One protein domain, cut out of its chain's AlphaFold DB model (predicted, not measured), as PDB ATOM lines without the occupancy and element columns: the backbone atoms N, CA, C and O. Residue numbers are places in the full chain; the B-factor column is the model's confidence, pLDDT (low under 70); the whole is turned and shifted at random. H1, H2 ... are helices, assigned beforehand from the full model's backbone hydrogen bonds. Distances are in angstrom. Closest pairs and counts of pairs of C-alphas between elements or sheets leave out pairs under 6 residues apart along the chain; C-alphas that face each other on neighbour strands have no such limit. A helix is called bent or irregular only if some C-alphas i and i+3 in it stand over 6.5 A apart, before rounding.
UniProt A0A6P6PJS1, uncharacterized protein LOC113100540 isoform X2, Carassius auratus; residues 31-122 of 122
ATOM      1  N   ILE A  31     133.892 122.318 142.698       95.50
ATOM      2  CA  ILE A  31     134.839 123.281 142.119       95.50
ATOM      3  C   ILE A  31     134.978 124.550 142.959       95.50
ATOM      4  O   ILE A  31     136.092 124.990 143.241       95.50
ATOM      5  N   LEU A  32     133.863 125.111 143.433       95.44
ATOM      6  CA  LEU A  32     133.889 126.316 144.258       95.44
ATOM      7  C   LEU A  32     134.586 126.046 145.595       95.44
ATOM      8  O   LEU A  32     135.437 126.830 146.008       95.44
ATOM      9  N   ALA A  33     134.302 124.912 146.241       96.44
ATOM     10  CA  ALA A  33     134.969 124.532 147.484       96.44
ATOM     11  C   ALA A  33     136.487 124.365 147.280       96.44
ATOM     12  O   ALA A  33     137.272 124.880 148.077       96.44
ATOM     13  N   LYS A  34     136.913 123.733 146.175       96.12
ATOM     14  CA  LYS A  34     138.330 123.606 145.794       96.12
ATOM     15  C   LYS A  34     138.981 124.973 145.576       96.12
ATOM     16  O   LYS A  34     140.055 125.221 146.120       96.12
ATOM     17  N   LEU A  35     138.333 125.882 144.846       96.62
ATOM     18  CA  LEU A  35     138.839 127.243 144.626       96.62
ATOM     19  C   LEU A  35     138.973 128.020 145.942       96.62
ATOM     20  O   LEU A  35     140.004 128.647 146.186       96.62
ATOM     21  N   HIS A  36     137.984 127.933 146.833       97.25
ATOM     22  CA  HIS A  36     138.059 128.560 148.152       97.25
ATOM     23  C   HIS A  36     139.158 127.957 149.034       97.25
ATOM     24  O   HIS A  36     139.823 128.696 149.764       97.25
ATOM     25  N   PHE A  37     139.389 126.646 148.944       96.44
ATOM     26  CA  PHE A  37     140.510 125.992 149.608       96.44
ATOM     27  C   PHE A  37     141.846 126.528 149.073       96.44
ATOM     28  O   PHE A  37     142.688 126.961 149.860       96.44
ATOM     29  N   TYR A  38     142.011 126.626 147.748       95.75
ATOM     30  CA  TYR A  38     143.190 127.258 147.146       95.75
ATOM     31  C   TYR A  38     143.382 128.694 147.639       95.75
ATOM     32  O   TYR A  38     144.487 129.054 148.034       95.75
ATOM     33  N   MET A  39     142.318 129.499 147.709       96.12
ATOM     34  CA  MET A  39     142.395 130.852 148.273       96.12
ATOM     35  C   MET A  39     142.830 130.858 149.747       96.12
ATOM     36  O   MET A  39     143.554 131.753 150.179       96.12
ATOM     37  N   ALA A  40     142.388 129.890 150.553       95.50
ATOM     38  CA  ALA A  40     142.816 129.769 151.947       95.50
ATOM     39  C   ALA A  40     144.306 129.405 152.057       95.50
ATOM     40  O   ALA A  40     145.008 129.916 152.936       95.50
ATOM     41  N   ILE A  41     144.793 128.558 151.149       94.50
ATOM     42  CA  ILE A  41     146.208 128.217 151.034       94.50
ATOM     43  C   ILE A  41     147.024 129.442 150.624       94.50
ATOM     44  O   ILE A  41     147.921 129.820 151.370       94.50
ATOM     45  N   THR A  42     146.685 130.127 149.529       94.19
ATOM     46  CA  THR A  42     147.458 131.288 149.046       94.19
ATOM     47  C   THR A  42     147.543 132.413 150.075       94.19
ATOM     48  O   THR A  42     148.610 132.999 150.252       94.19
ATOM     49  N   ARG A  43     146.475 132.649 150.846       93.56
ATOM     50  CA  ARG A  43     146.476 133.605 151.969       93.56
ATOM     51  C   ARG A  43     147.483 133.270 153.068       93.56
ATOM     52  O   ARG A  43     147.917 134.169 153.779       93.56
ATOM     53  N   THR A  44     147.869 132.001 153.210       92.94
ATOM     54  CA  THR A  44     148.909 131.577 154.163       92.94
ATOM     55  C   THR A  44     150.293 132.071 153.723       92.94
ATOM     56  O   THR A  44     151.124 132.386 154.568       92.94
ATOM     57  N   PHE A  45     150.521 132.207 152.412       94.00
ATOM     58  CA  PHE A  45     151.788 132.675 151.841       94.00
ATOM     59  C   PHE A  45     151.888 134.202 151.769       94.00
ATOM     60  O   PHE A  45     152.996 134.732 151.758       94.00
ATOM     61  N   SER A  46     150.762 134.925 151.724       93.25
ATOM     62  CA  SER A  46     150.761 136.380 151.507       93.25
ATOM     63  C   SER A  46     151.645 137.162 152.489       93.25
ATOM     64  O   SER A  46     152.445 137.958 152.007       93.25
ATOM     65  N   PRO A  47     151.603 136.937 153.822       93.44
ATOM     66  CA  PRO A  47     152.452 137.690 154.749       93.44
ATOM     67  C   PRO A  47     153.946 137.483 154.484       93.44
ATOM     68  O   PRO A  47     154.708 138.446 154.498       93.44
ATOM     69  N   PHE A  48     154.348 136.241 154.192       94.94
ATOM     70  CA  PHE A  48     155.726 135.900 153.849       94.94
ATOM     71  C   PHE A  48     156.141 136.598 152.548       94.94
ATOM     72  O   PHE A  48     157.099 137.364 152.539       94.94
ATOM     73  N   LEU A  49     155.380 136.422 151.464       93.88
ATOM     74  CA  LEU A  49     155.704 137.025 150.168       93.88
ATOM     75  C   LEU A  49     155.773 138.555 150.252       93.88
ATOM     76  O   LEU A  49     156.757 139.145 149.822       93.88
ATOM     77  N   THR A  50     154.788 139.200 150.882       93.50
ATOM     78  CA  THR A  50     154.774 140.660 151.047       93.50
ATOM     79  C   THR A  50     155.941 141.167 151.893       93.50
ATOM     80  O   THR A  50     156.422 142.273 151.659       93.50
ATOM     81  N   PHE A  51     156.400 140.405 152.887       93.31
ATOM     82  CA  PHE A  51     157.541 140.803 153.709       93.31
ATOM     83  C   PHE A  51     158.871 140.690 152.952       93.31
ATOM     84  O   PHE A  51     159.687 141.605 153.031       93.31
ATOM     85  N   TYR A  52     159.057 139.614 152.179       94.00
ATOM     86  CA  TYR A  52     160.290 139.334 151.430       94.00
ATOM     87  C   TYR A  52     160.382 140.025 150.059       94.00
ATOM     88  O   TYR A  52     161.437 139.999 149.437       94.00
ATOM     89  N   GLN A  53     159.314 140.678 149.592       91.88
ATOM     90  CA  GLN A  53     159.284 141.484 148.358       91.88
ATOM     91  C   GLN A  53     159.528 142.985 148.611       91.88
ATOM     92  O   GLN A  53     159.060 143.831 147.851       91.88
ATOM     93  N   LYS A  54     160.223 143.331 149.698       90.12
ATOM     94  CA  LYS A  54     160.578 144.710 150.065       90.12
ATOM     95  C   LYS A  54     162.087 144.915 149.962       90.12
ATOM     96  O   LYS A  54     162.845 143.989 150.239       90.12
ATOM     97  N   ASP A  55     162.512 146.148 149.696       88.81
ATOM     98  CA  ASP A  55     163.927 146.554 149.667       88.81
ATOM     99  C   ASP A  55     164.518 146.725 151.080       88.81
ATOM    100  O   ASP A  55     165.029 147.778 151.458       88.81
ATOM    101  N   VAL A  56     164.415 145.681 151.905       89.56
ATOM    102  CA  VAL A  56     165.005 145.616 153.247       89.56
ATOM    103  C   VAL A  56     165.791 144.311 153.413       89.56
ATOM    104  O   VAL A  56     165.378 143.275 152.890       89.56
ATOM    105  N   PRO A  57     166.920 144.308 154.146       89.62
ATOM    106  CA  PRO A  57     167.770 143.126 154.283       89.62
ATOM    107  C   PRO A  57     167.154 142.098 155.248       89.62
ATOM    108  O   PRO A  57     167.531 142.003 156.413       89.62
ATOM    109  N   VAL A  58     166.199 141.307 154.757       93.81
ATOM    110  CA  VAL A  58     165.461 140.301 155.550       93.81
ATOM    111  C   VAL A  58     166.019 138.880 155.429       93.81
ATOM    112  O   VAL A  58     165.567 137.979 156.130       93.81
ATOM    113  N   ILE A  59     167.047 138.672 154.598       91.12
ATOM    114  CA  ILE A  59     167.706 137.370 154.381       91.12
ATOM    115  C   ILE A  59     168.082 136.631 155.681       91.12
ATOM    116  O   ILE A  59     167.841 135.423 155.731       91.12
ATOM    117  N   PRO A  60     168.595 137.286 156.748       93.75
ATOM    118  CA  PRO A  60     168.926 136.586 157.994       93.75
ATOM    119  C   PRO A  60     167.747 135.847 158.649       93.75
ATOM    120  O   PRO A  60     167.964 134.907 159.411       93.75
ATOM    121  N   PHE A  61     166.504 136.239 158.352       92.00
ATOM    122  CA  PHE A  61     165.293 135.645 158.927       92.00
ATOM    123  C   PHE A  61     164.636 134.600 158.012       92.00
ATOM    124  O   PHE A  61     163.761 133.858 158.464       92.00
ATOM    125  N   LEU A  62     165.104 134.467 156.762       92.31
ATOM    126  CA  LEU A  62     164.451 133.684 155.705       92.31
ATOM    127  C   LEU A  62     164.165 132.243 156.117       92.31
ATOM    128  O   LEU A  62     163.040 131.764 155.985       92.31
ATOM    129  N   ALA A  63     165.172 131.550 156.647       92.06
ATOM    130  CA  ALA A  63     165.043 130.144 157.017       92.06
ATOM    131  C   ALA A  63     164.042 129.916 158.162       92.06
ATOM    132  O   ALA A  63     163.380 128.876 158.208       92.06
ATOM    133  N   LYS A  64     163.937 130.878 159.086       92.69
ATOM    134  CA  LYS A  64     163.008 130.823 160.217       92.69
ATOM    135  C   LYS A  64     161.582 131.092 159.744       92.69
ATOM    136  O   LYS A  64     160.690 130.298 160.029       92.69
ATOM    137  N   ASP A  65     161.375 132.165 158.989       94.62
ATOM    138  CA  ASP A  65     160.038 132.568 158.548       94.62
ATOM    139  C   ASP A  65     159.448 131.573 157.544       94.62
ATOM    140  O   ASP A  65     158.258 131.257 157.603       94.62
ATOM    141  N   LEU A  66     160.288 131.011 156.668       94.19
ATOM    142  CA  LEU A  66     159.890 129.935 155.766       94.19
ATOM    143  C   LEU A  66     159.451 128.695 156.555       94.19
ATOM    144  O   LEU A  66     158.410 128.116 156.252       94.19
ATOM    145  N   ALA A  67     160.198 128.306 157.594       94.94
ATOM    146  CA  ALA A  67     159.821 127.185 158.449       94.94
ATOM    147  C   ALA A  67     158.474 127.426 159.149       94.94
ATOM    148  O   ALA A  67     157.618 126.545 159.131       94.94
ATOM    149  N   GLU A  68     158.236 128.617 159.701       95.19
ATOM    150  CA  GLU A  68     156.963 128.953 160.355       95.19
ATOM    151  C   GLU A  68     155.776 128.998 159.373       95.19
ATOM    152  O   GLU A  68     154.679 128.515 159.688       95.19
ATOM    153  N   MET A  69     155.989 129.490 158.147       95.88
ATOM    154  CA  MET A  69     154.992 129.408 157.075       95.88
ATOM    155  C   MET A  69     154.674 127.944 156.729       95.88
ATOM    156  O   MET A  69     153.502 127.570 156.639       95.88
ATOM    157  N   MET A  70     155.696 127.090 156.603       95.00
ATOM    158  CA  MET A  70     155.513 125.662 156.324       95.00
ATOM    159  C   MET A  70     154.796 124.934 157.468       95.00
ATOM    160  O   MET A  70     153.866 124.173 157.209       95.00
ATOM    161  N   LYS A  71     155.122 125.217 158.737       95.50
ATOM    162  CA  LYS A  71     154.374 124.694 159.900       95.50
ATOM    163  C   LYS A  71     152.900 125.118 159.864       95.50
ATOM    164  O   LYS A  71     152.009 124.319 160.161       95.50
ATOM    165  N   SER A  72     152.627 126.360 159.463       94.62
ATOM    166  CA  SER A  72     151.264 126.891 159.317       94.62
ATOM    167  C   SER A  72     150.463 126.220 158.197       94.62
ATOM    168  O   SER A  72     149.235 126.152 158.290       94.62
ATOM    169  N   MET A  73     151.144 125.712 157.171       94.56
ATOM    170  CA  MET A  73     150.563 124.885 156.114       94.56
ATOM    171  C   MET A  73     150.327 123.448 156.589       94.56
ATOM    172  O   MET A  73     149.217 122.935 156.456       94.56
ATOM    173  N   LEU A  74     151.337 122.826 157.204       95.19
ATOM    174  CA  LEU A  74     151.295 121.439 157.673       95.19
ATOM    175  C   LEU A  74     150.170 121.188 158.677       95.19
ATOM    176  O   LEU A  74     149.471 120.188 158.554       95.19
ATOM    177  N   ARG A  75     149.916 122.117 159.612       95.50
ATOM    178  CA  ARG A  75     148.866 121.964 160.647       95.50
ATOM    179  C   ARG A  75     147.448 121.768 160.105       95.50
ATOM    180  O   ARG A  75     146.553 121.444 160.874       95.50
ATOM    181  N   ARG A  76     147.217 122.027 158.812       95.31
ATOM    182  CA  ARG A  76     145.926 121.772 158.158       95.31
ATOM    183  C   ARG A  76     145.666 120.278 157.951       95.31
ATOM    184  O   ARG A  76     144.506 119.897 157.854       95.31
ATOM    185  N   PHE A  77     146.728 119.470 157.877       95.44
ATOM    186  CA  PHE A  77     146.685 118.055 157.486       95.44
ATOM    187  C   PHE A  77     147.441 117.128 158.442       95.44
ATOM    188  O   PHE A  77     147.108 115.952 158.539       95.44
ATOM    189  N   VAL A  78     148.440 117.642 159.157       96.00
ATOM    190  CA  VAL A  78     149.330 116.887 160.044       96.00
ATOM    191  C   VAL A  78     149.146 117.381 161.479       96.00
ATOM    192  O   VAL A  78     149.024 118.584 161.723       96.00
ATOM    193  N   LYS A  79     149.130 116.450 162.435       95.81
ATOM    194  CA  LYS A  79     149.054 116.710 163.875       95.81
ATOM    195  C   LYS A  79     150.197 117.624 164.305       95.81
ATOM    196  O   LYS A  79     151.372 117.328 164.079       95.81
ATOM    197  N   LYS A  80     149.850 118.742 164.942       94.69
ATOM    198  CA  LYS A  80     150.791 119.809 165.317       94.69
ATOM    199  C   LYS A  80     151.900 119.303 166.241       94.69
ATOM    200  O   LYS A  80     153.031 119.781 166.180       94.69
ATOM    201  N   GLU A  81     151.581 118.337 167.089       92.88
ATOM    202  CA  GLU A  81     152.470 117.720 168.072       92.88
ATOM    203  C   GLU A  81     153.688 117.079 167.403       92.88
ATOM    204  O   GLU A  81     154.767 117.085 167.987       92.88
ATOM    205  N   GLY A  82     153.529 116.595 166.166       90.75
ATOM    206  CA  GLY A  82     154.589 115.938 165.411       90.75
ATOM    207  C   GLY A  82     155.662 116.881 164.868       90.75
ATOM    208  O   GLY A  82     156.736 116.402 164.535       90.75
ATOM    209  N   PHE A  83     155.414 118.195 164.774       93.94
ATOM    210  CA  PHE A  83     156.360 119.118 164.121       93.94
ATOM    211  C   PHE A  83     156.490 120.516 164.748       93.94
ATOM    212  O   PHE A  83     157.317 121.309 164.292       93.94
ATOM    213  N   LYS A  84     155.705 120.861 165.780       93.75
ATOM    214  CA  LYS A  84     155.698 122.214 166.382       93.75
ATOM    215  C   LYS A  84     157.093 122.720 166.779       93.75
ATOM    216  O   LYS A  84     157.442 123.856 166.450       93.75
ATOM    217  N   ASP A  85     157.897 121.850 167.387       94.06
ATOM    218  CA  ASP A  85     159.212 122.179 167.950       94.06
ATOM    219  C   ASP A  85     160.367 121.769 167.020       94.06
ATOM    220  O   ASP A  85     161.535 121.874 167.385       94.06
ATOM    221  N   MET A  86     160.060 121.305 165.802       94.81
ATOM    222  CA  MET A  86     161.085 120.944 164.828       94.81
ATOM    223  C   MET A  86     161.837 122.184 164.338       94.81
ATOM    224  O   MET A  86     161.247 123.225 164.022       94.81
ATOM    225  N   SER A  87     163.152 122.031 164.216       93.06
ATOM    226  CA  SER A  87     164.017 122.949 163.478       93.06
ATOM    227  C   SER A  87     163.730 122.891 161.974       93.06
ATOM    228  O   SER A  87     163.169 121.915 161.469       93.06
ATOM    229  N   SER A  88     164.185 123.901 161.226       91.94
ATOM    230  CA  SER A  88     164.045 123.935 159.764       91.94
ATOM    231  C   SER A  88     164.627 122.683 159.088       91.94
ATOM    232  O   SER A  88     164.021 122.156 158.163       91.94
ATOM    233  N   LEU A  89     165.756 122.154 159.579       91.88
ATOM    234  CA  LEU A  89     166.371 120.937 159.032       91.88
ATOM    235  C   LEU A  89     165.538 119.677 159.312       91.88
ATOM    236  O   LEU A  89     165.453 118.793 158.463       91.88
ATOM    237  N   GLN A  90     164.924 119.589 160.494       93.81
ATOM    238  CA  GLN A  90     164.037 118.474 160.835       93.81
ATOM    239  C   GLN A  90     162.757 118.505 159.994       93.81
ATOM    240  O   GLN A  90     162.347 117.459 159.503       93.81
ATOM    241  N   LEU A  91     162.183 119.691 159.754       94.12
ATOM    242  CA  LEU A  91     160.999 119.847 158.900       94.12
ATOM    243  C   LEU A  91     161.220 119.343 157.471       94.12
ATOM    244  O   LEU A  91     160.319 118.742 156.902       94.12
ATOM    245  N   VAL A  92     162.414 119.536 156.900       91.75
ATOM    246  CA  VAL A  92     162.760 119.027 155.555       91.75
ATOM    247  C   VAL A  92     162.727 117.494 155.491       91.75
ATOM    248  O   VAL A  92     162.525 116.926 154.422       91.75
ATOM    249  N   ARG A  93     162.921 116.817 156.628       92.56
ATOM    250  CA  ARG A  93     162.939 115.352 156.742       92.56
ATOM    251  C   ARG A  93     161.632 114.772 157.287       92.56
ATOM    252  O   ARG A  93     161.568 113.567 157.507       92.56
ATOM    253  N   LEU A  94     160.629 115.609 157.552       92.75
ATOM    254  CA  LEU A  94     159.334 115.155 158.042       92.75
ATOM    255  C   LEU A  94     158.662 114.287 156.973       92.75
ATOM    256  O   LEU A  94     158.366 114.765 155.878       92.75
ATOM    257  N   ASP A  95     158.385 113.030 157.310       92.19
ATOM    258  CA  ASP A  95     157.553 112.177 156.471       92.19
ATOM    259  C   ASP A  95     156.075 112.521 156.685       92.19
ATOM    260  O   ASP A  95     155.496 112.258 157.737       92.19
ATOM    261  N   VAL A  96     155.464 113.124 155.667       91.94
ATOM    262  CA  VAL A  96     154.036 113.474 155.654       91.94
ATOM    263  C   VAL A  96     153.154 112.344 155.119       91.94
ATOM    264  O   VAL A  96     151.935 112.496 155.058       91.94
ATOM    265  N   SER A  97     153.741 111.215 154.721       92.56
ATOM    266  CA  SER A  97     153.020 110.057 154.179       92.56
ATOM    267  C   SER A  97     152.515 109.122 155.277       92.56
ATOM    268  O   SER A  97     151.617 108.312 155.029       92.56
ATOM    269  N   ASP A  98     153.058 109.239 156.494       92.62
ATOM    270  CA  ASP A  98     152.589 108.484 157.650       92.62
ATOM    271  C   ASP A  98     151.183 108.940 158.056       92.62
ATOM    272  O   ASP A  98     150.987 109.996 158.661       92.62
ATOM    273  N   LYS A  99     150.189 108.098 157.772       92.69
ATOM    274  CA  LYS A  99     148.780 108.353 158.093       92.69
ATOM    275  C   LYS A  99     148.520 108.504 159.590       92.69
ATOM    276  O   LYS A  99     147.535 109.138 159.959       92.69
ATOM    277  N   GLN A 100     149.374 107.954 160.458       91.75
ATOM    278  CA  GLN A 100     149.233 108.144 161.905       91.75
ATOM    279  C   GLN A 100     149.530 109.587 162.322       91.75
ATOM    280  O   GLN A 100     148.977 110.071 163.317       91.75
ATOM    281  N   SER A 101     150.345 110.296 161.536       92.88
ATOM    282  CA  SER A 101     150.646 111.712 161.734       92.88
ATOM    283  C   SER A 101     149.516 112.641 161.277       92.88
ATOM    284  O   SER A 101     149.509 113.809 161.660       92.88
ATOM    285  N   TRP A 102     148.547 112.162 160.490       96.31
ATOM    286  CA  TRP A 102     147.489 113.008 159.933       96.31
ATOM    287  C   TRP A 102     146.468 113.423 160.991       96.31
ATOM    288  O   TRP A 102     146.168 112.675 161.925       96.31
ATOM    289  N   VAL A 103     145.910 114.623 160.836       96.75
ATOM    290  CA  VAL A 103     144.746 115.054 161.624       96.75
ATOM    291  C   VAL A 103     143.523 114.209 161.263       96.75
ATOM    292  O   VAL A 103     143.463 113.602 160.189       96.75
ATOM    293  N   ASN A 104     142.523 114.162 162.147       94.94
ATOM    294  CA  ASN A 104     141.265 113.513 161.797       94.94
ATOM    295  C   ASN A 104     140.627 114.229 160.595       94.94
ATOM    296  O   ASN A 104     140.704 115.451 160.491       94.94
ATOM    297  N   LEU A 105     139.928 113.499 159.721       91.06
ATOM    298  CA  LEU A 105     139.248 114.090 158.563       91.06
ATOM    299  C   LEU A 105     138.305 115.247 158.951       91.06
ATOM    300  O   LEU A 105     138.214 116.229 158.221       91.06
ATOM    301  N   LYS A 106     137.645 115.164 160.113       90.50
ATOM    302  CA  LYS A 106     136.758 116.220 160.634       90.50
ATOM    303  C   LYS A 106     137.500 117.468 161.127       90.50
ATOM    304  O   LYS A 106     136.878 118.509 161.302       90.50
ATOM    305  N   GLU A 107     138.800 117.351 161.372       92.12
ATOM    306  CA  GLU A 107     139.678 118.413 161.879       92.12
ATOM    307  C   GLU A 107     140.542 119.031 160.771       92.12
ATOM    308  O   GLU A 107     141.265 119.999 161.022       92.12
ATOM    309  N   VAL A 108     140.473 118.498 159.544       94.50
ATOM    310  CA  VAL A 108     141.172 119.066 158.388       94.50
ATOM    311  C   VAL A 108     140.692 120.497 158.163       94.50
ATOM    312  O   VAL A 108     139.526 120.746 157.861       94.50
ATOM    313  N   ASN A 109     141.620 121.447 158.264       94.19
ATOM    314  CA  ASN A 109     141.328 122.863 158.069       94.19
ATOM    315  C   ASN A 109     141.433 123.229 156.584       94.19
ATOM    316  O   ASN A 109     142.516 123.545 156.069       94.19
ATOM    317  N   MET A 110     140.283 123.237 155.913       94.19
ATOM    318  CA  MET A 110     140.150 123.666 154.517       94.19
ATOM    319  C   MET A 110     139.957 125.186 154.399       94.19
ATOM    320  O   MET A 110     140.071 125.763 153.317       94.19
ATOM    321  N   GLY A 111     139.715 125.856 155.526       94.50
ATOM    322  CA  GLY A 111     139.444 127.278 155.593       94.50
ATOM    323  C   GLY A 111     137.959 127.579 155.428       94.50
ATOM    324  O   GLY A 111     137.224 126.881 154.730       94.50
ATOM    325  N   LEU A 112     137.539 128.683 156.048       93.50
ATOM    326  CA  LEU A 112     136.128 129.033 156.243       93.50
ATOM    327  C   LEU A 112     135.293 129.008 154.956       93.50
ATOM    328  O   LEU A 112     134.163 128.542 154.984       93.50
ATOM    329  N   GLY A 113     135.847 129.483 153.834       94.94
ATOM    330  CA  GLY A 113     135.115 129.537 152.565       94.94
ATOM    331  C   GLY A 113     134.856 128.164 151.939       94.94
ATOM    332  O   GLY A 113     133.789 127.937 151.383       94.94
ATOM    333  N   ALA A 114     135.810 127.235 152.044       96.12
ATOM    334  CA  ALA A 114     135.614 125.877 151.543       96.12
ATOM    335  C   ALA A 114     134.654 125.110 152.460       96.12
ATOM    336  O   ALA A 114     133.719 124.466 151.993       96.12
ATOM    337  N   GLU A 115     134.840 125.247 153.775       95.06
ATOM    338  CA  GLU A 115     133.989 124.621 154.788       95.06
ATOM    339  C   GLU A 115     132.537 125.108 154.718       95.06
ATOM    340  O   GLU A 115     131.622 124.302 154.871       95.06
ATOM    341  N   SER A 116     132.296 126.401 154.465       95.06
ATOM    342  CA  SER A 116     130.936 126.930 154.329       95.06
ATOM    343  C   SER A 116     130.225 126.371 153.101       95.06
ATOM    344  O   SER A 116     129.046 126.050 153.190       95.06
ATOM    345  N   LEU A 117     130.931 126.222 151.977       95.25
ATOM    346  CA  LEU A 117     130.361 125.645 150.759       95.25
ATOM    347  C   LEU A 117     130.033 124.164 150.938       95.25
ATOM    348  O   LEU A 117     128.929 123.752 150.604       95.25
ATOM    349  N   LEU A 118     130.938 123.381 151.530       92.56
ATOM    350  CA  LEU A 118     130.704 121.951 151.761       92.56
ATOM    351  C   LEU A 118     129.515 121.689 152.696       92.56
ATOM    352  O   LEU A 118     128.773 120.739 152.476       92.56
ATOM    353  N   LYS A 119     129.293 122.547 153.701       90.00
ATOM    354  CA  LYS A 119     128.140 122.441 154.614       90.00
ATOM    355  C   LYS A 119     126.787 122.659 153.939       90.00
ATOM    356  O   LYS A 119     125.794 122.195 154.468       90.00
ATOM    357  N   VAL A 120     126.735 123.390 152.826       86.88
ATOM    358  CA  VAL A 120     125.487 123.627 152.073       86.88
ATOM    359  C   VAL A 120     125.166 122.447 151.145       86.88
ATOM    360  O   VAL A 120     124.044 122.325 150.666       86.88
ATOM    361  N   MET A 121     126.147 121.577 150.884       78.50
ATOM    362  CA  MET A 121     126.010 120.417 149.997       78.50
ATOM    363  C   MET A 121     125.663 119.114 150.735       78.50
ATOM    364  O   MET A 121     125.342 118.130 150.071       78.50
ATOM    365  N   LEU A 122     125.768 119.104 152.070       61.16
ATOM    366  CA  LEU A 122     125.450 117.985 152.967       61.16
ATOM    367  C   LEU A 122     124.142 118.260 153.710       61.16
ATOM    368  O   LEU A 122     123.377 117.289 153.890       61.16
TER     369      LEU A 122
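Overview. This is residues 31 to 122 of the 122 residues of the protein "uncharacterized protein LOC113100540 isoform X2" of Carassius auratus (UniProt A0A6P6PJS1). A long helix, H1, makes one edge of a flattened, loosely built shape; H2 folds back side by side with part of its second half, as a hairpin, and H4 runs back beside its first half, so that H2 and H4 follow one another along H1 without meeting. The short helix H3 packs on the first part of H2, on the side away from H1, amid two long links, and the turn at residues 53 to 60 sticks out at one end. The printed part has 92 residues with four named helices, H1, H2, H3 and H4 in that order along the chain, and no named strand; the class is all helix. The whole is loose, with a radius of gyration of the C-alphas of 15.4 A, and spans 49 by 33 by 16 A, only just flat.

Arrangement. H1, residues 31 to 52, is the longest helix and has a kink of 39 degrees near residue 45. It is irregular, with C-alphas 44 and 47 standing 7.1 A apart. H2, residues 59 to 74, is irregular too, with C-alphas 60 and 63 standing 7.6 A apart. H1 and H2 form a helical hairpin. They touch, and their closest C-alphas, those of Phe 45 and Met 69, are 7.0 A apart. They run opposite ways at a shallow tilt of 20 degrees, and H1 touches H2 with residues 41 to 48 alone. H3, residues 88 to 92, touches H2, and the closest C-alphas of the two, those of Ala 67 and Ser 88, are 5.5 A apart. H2 touches H3 with residues 63 to 67 alone. H4, residues 112 to 121, touches H1, with 15 pairs of C-alphas within 8 A. The closest C-alphas of these two helices, those of Ala 33 and Ala 114, are 4.3 A apart. H1 and H4 run opposite ways at a shallow tilt of 3 degrees, and H1 touches H4 with residues 32 to 40 alone. H1 and H3 are apart, as are H2 and H4, and H3 and H4. In H3 every O i to N i+4 pair is within hydrogen-bond range, while the figures are 14 of 18 in H1, 10 of 12 in H2 and 4 of 6 in H4.

Along the chain. H1 begins at Ile 31, with its C-alpha at (134.839, 123.281, 142.119), and measures 31.5 A from there to the C-alpha of Tyr 52. H2 goes from Ile 59, with its C-alpha at (167.706, 137.370, 154.381), to Leu 74, 23.1 A from first to last C-alpha. H3, from Ser 88 to Val 92, is 6.6 A long by the same measure. H4 goes from Leu 112 to Met 121, 14.7 A between its first and last C-alphas, and ends with C-alpha 121 at (126.010, 120.417, 149.997).

Size, cuts and confidence. The two C-alphas farthest apart in the domain are those of Pro 57 and Leu 122, at 49.2 A. The C-alphas of the first and last printed residues, Ile 31 and Leu 122, are 15.3 A apart. Residues 53 to 60, of which 59 and 60 belong to H2, stand free; without them the body has 84 residues and spans 41 by 34 by 16 A. The link from H1 to H2 is short, with 6 residues between them. The links from H2 to H3, residues 75 to 87, and from H3 to H4, residues 93 to 111, are long. The printed part has no cut, and its last residue, Leu 122, is the chain's last. The mean pLDDT of the printed part is 93.2, and one residue, 122, is under 70.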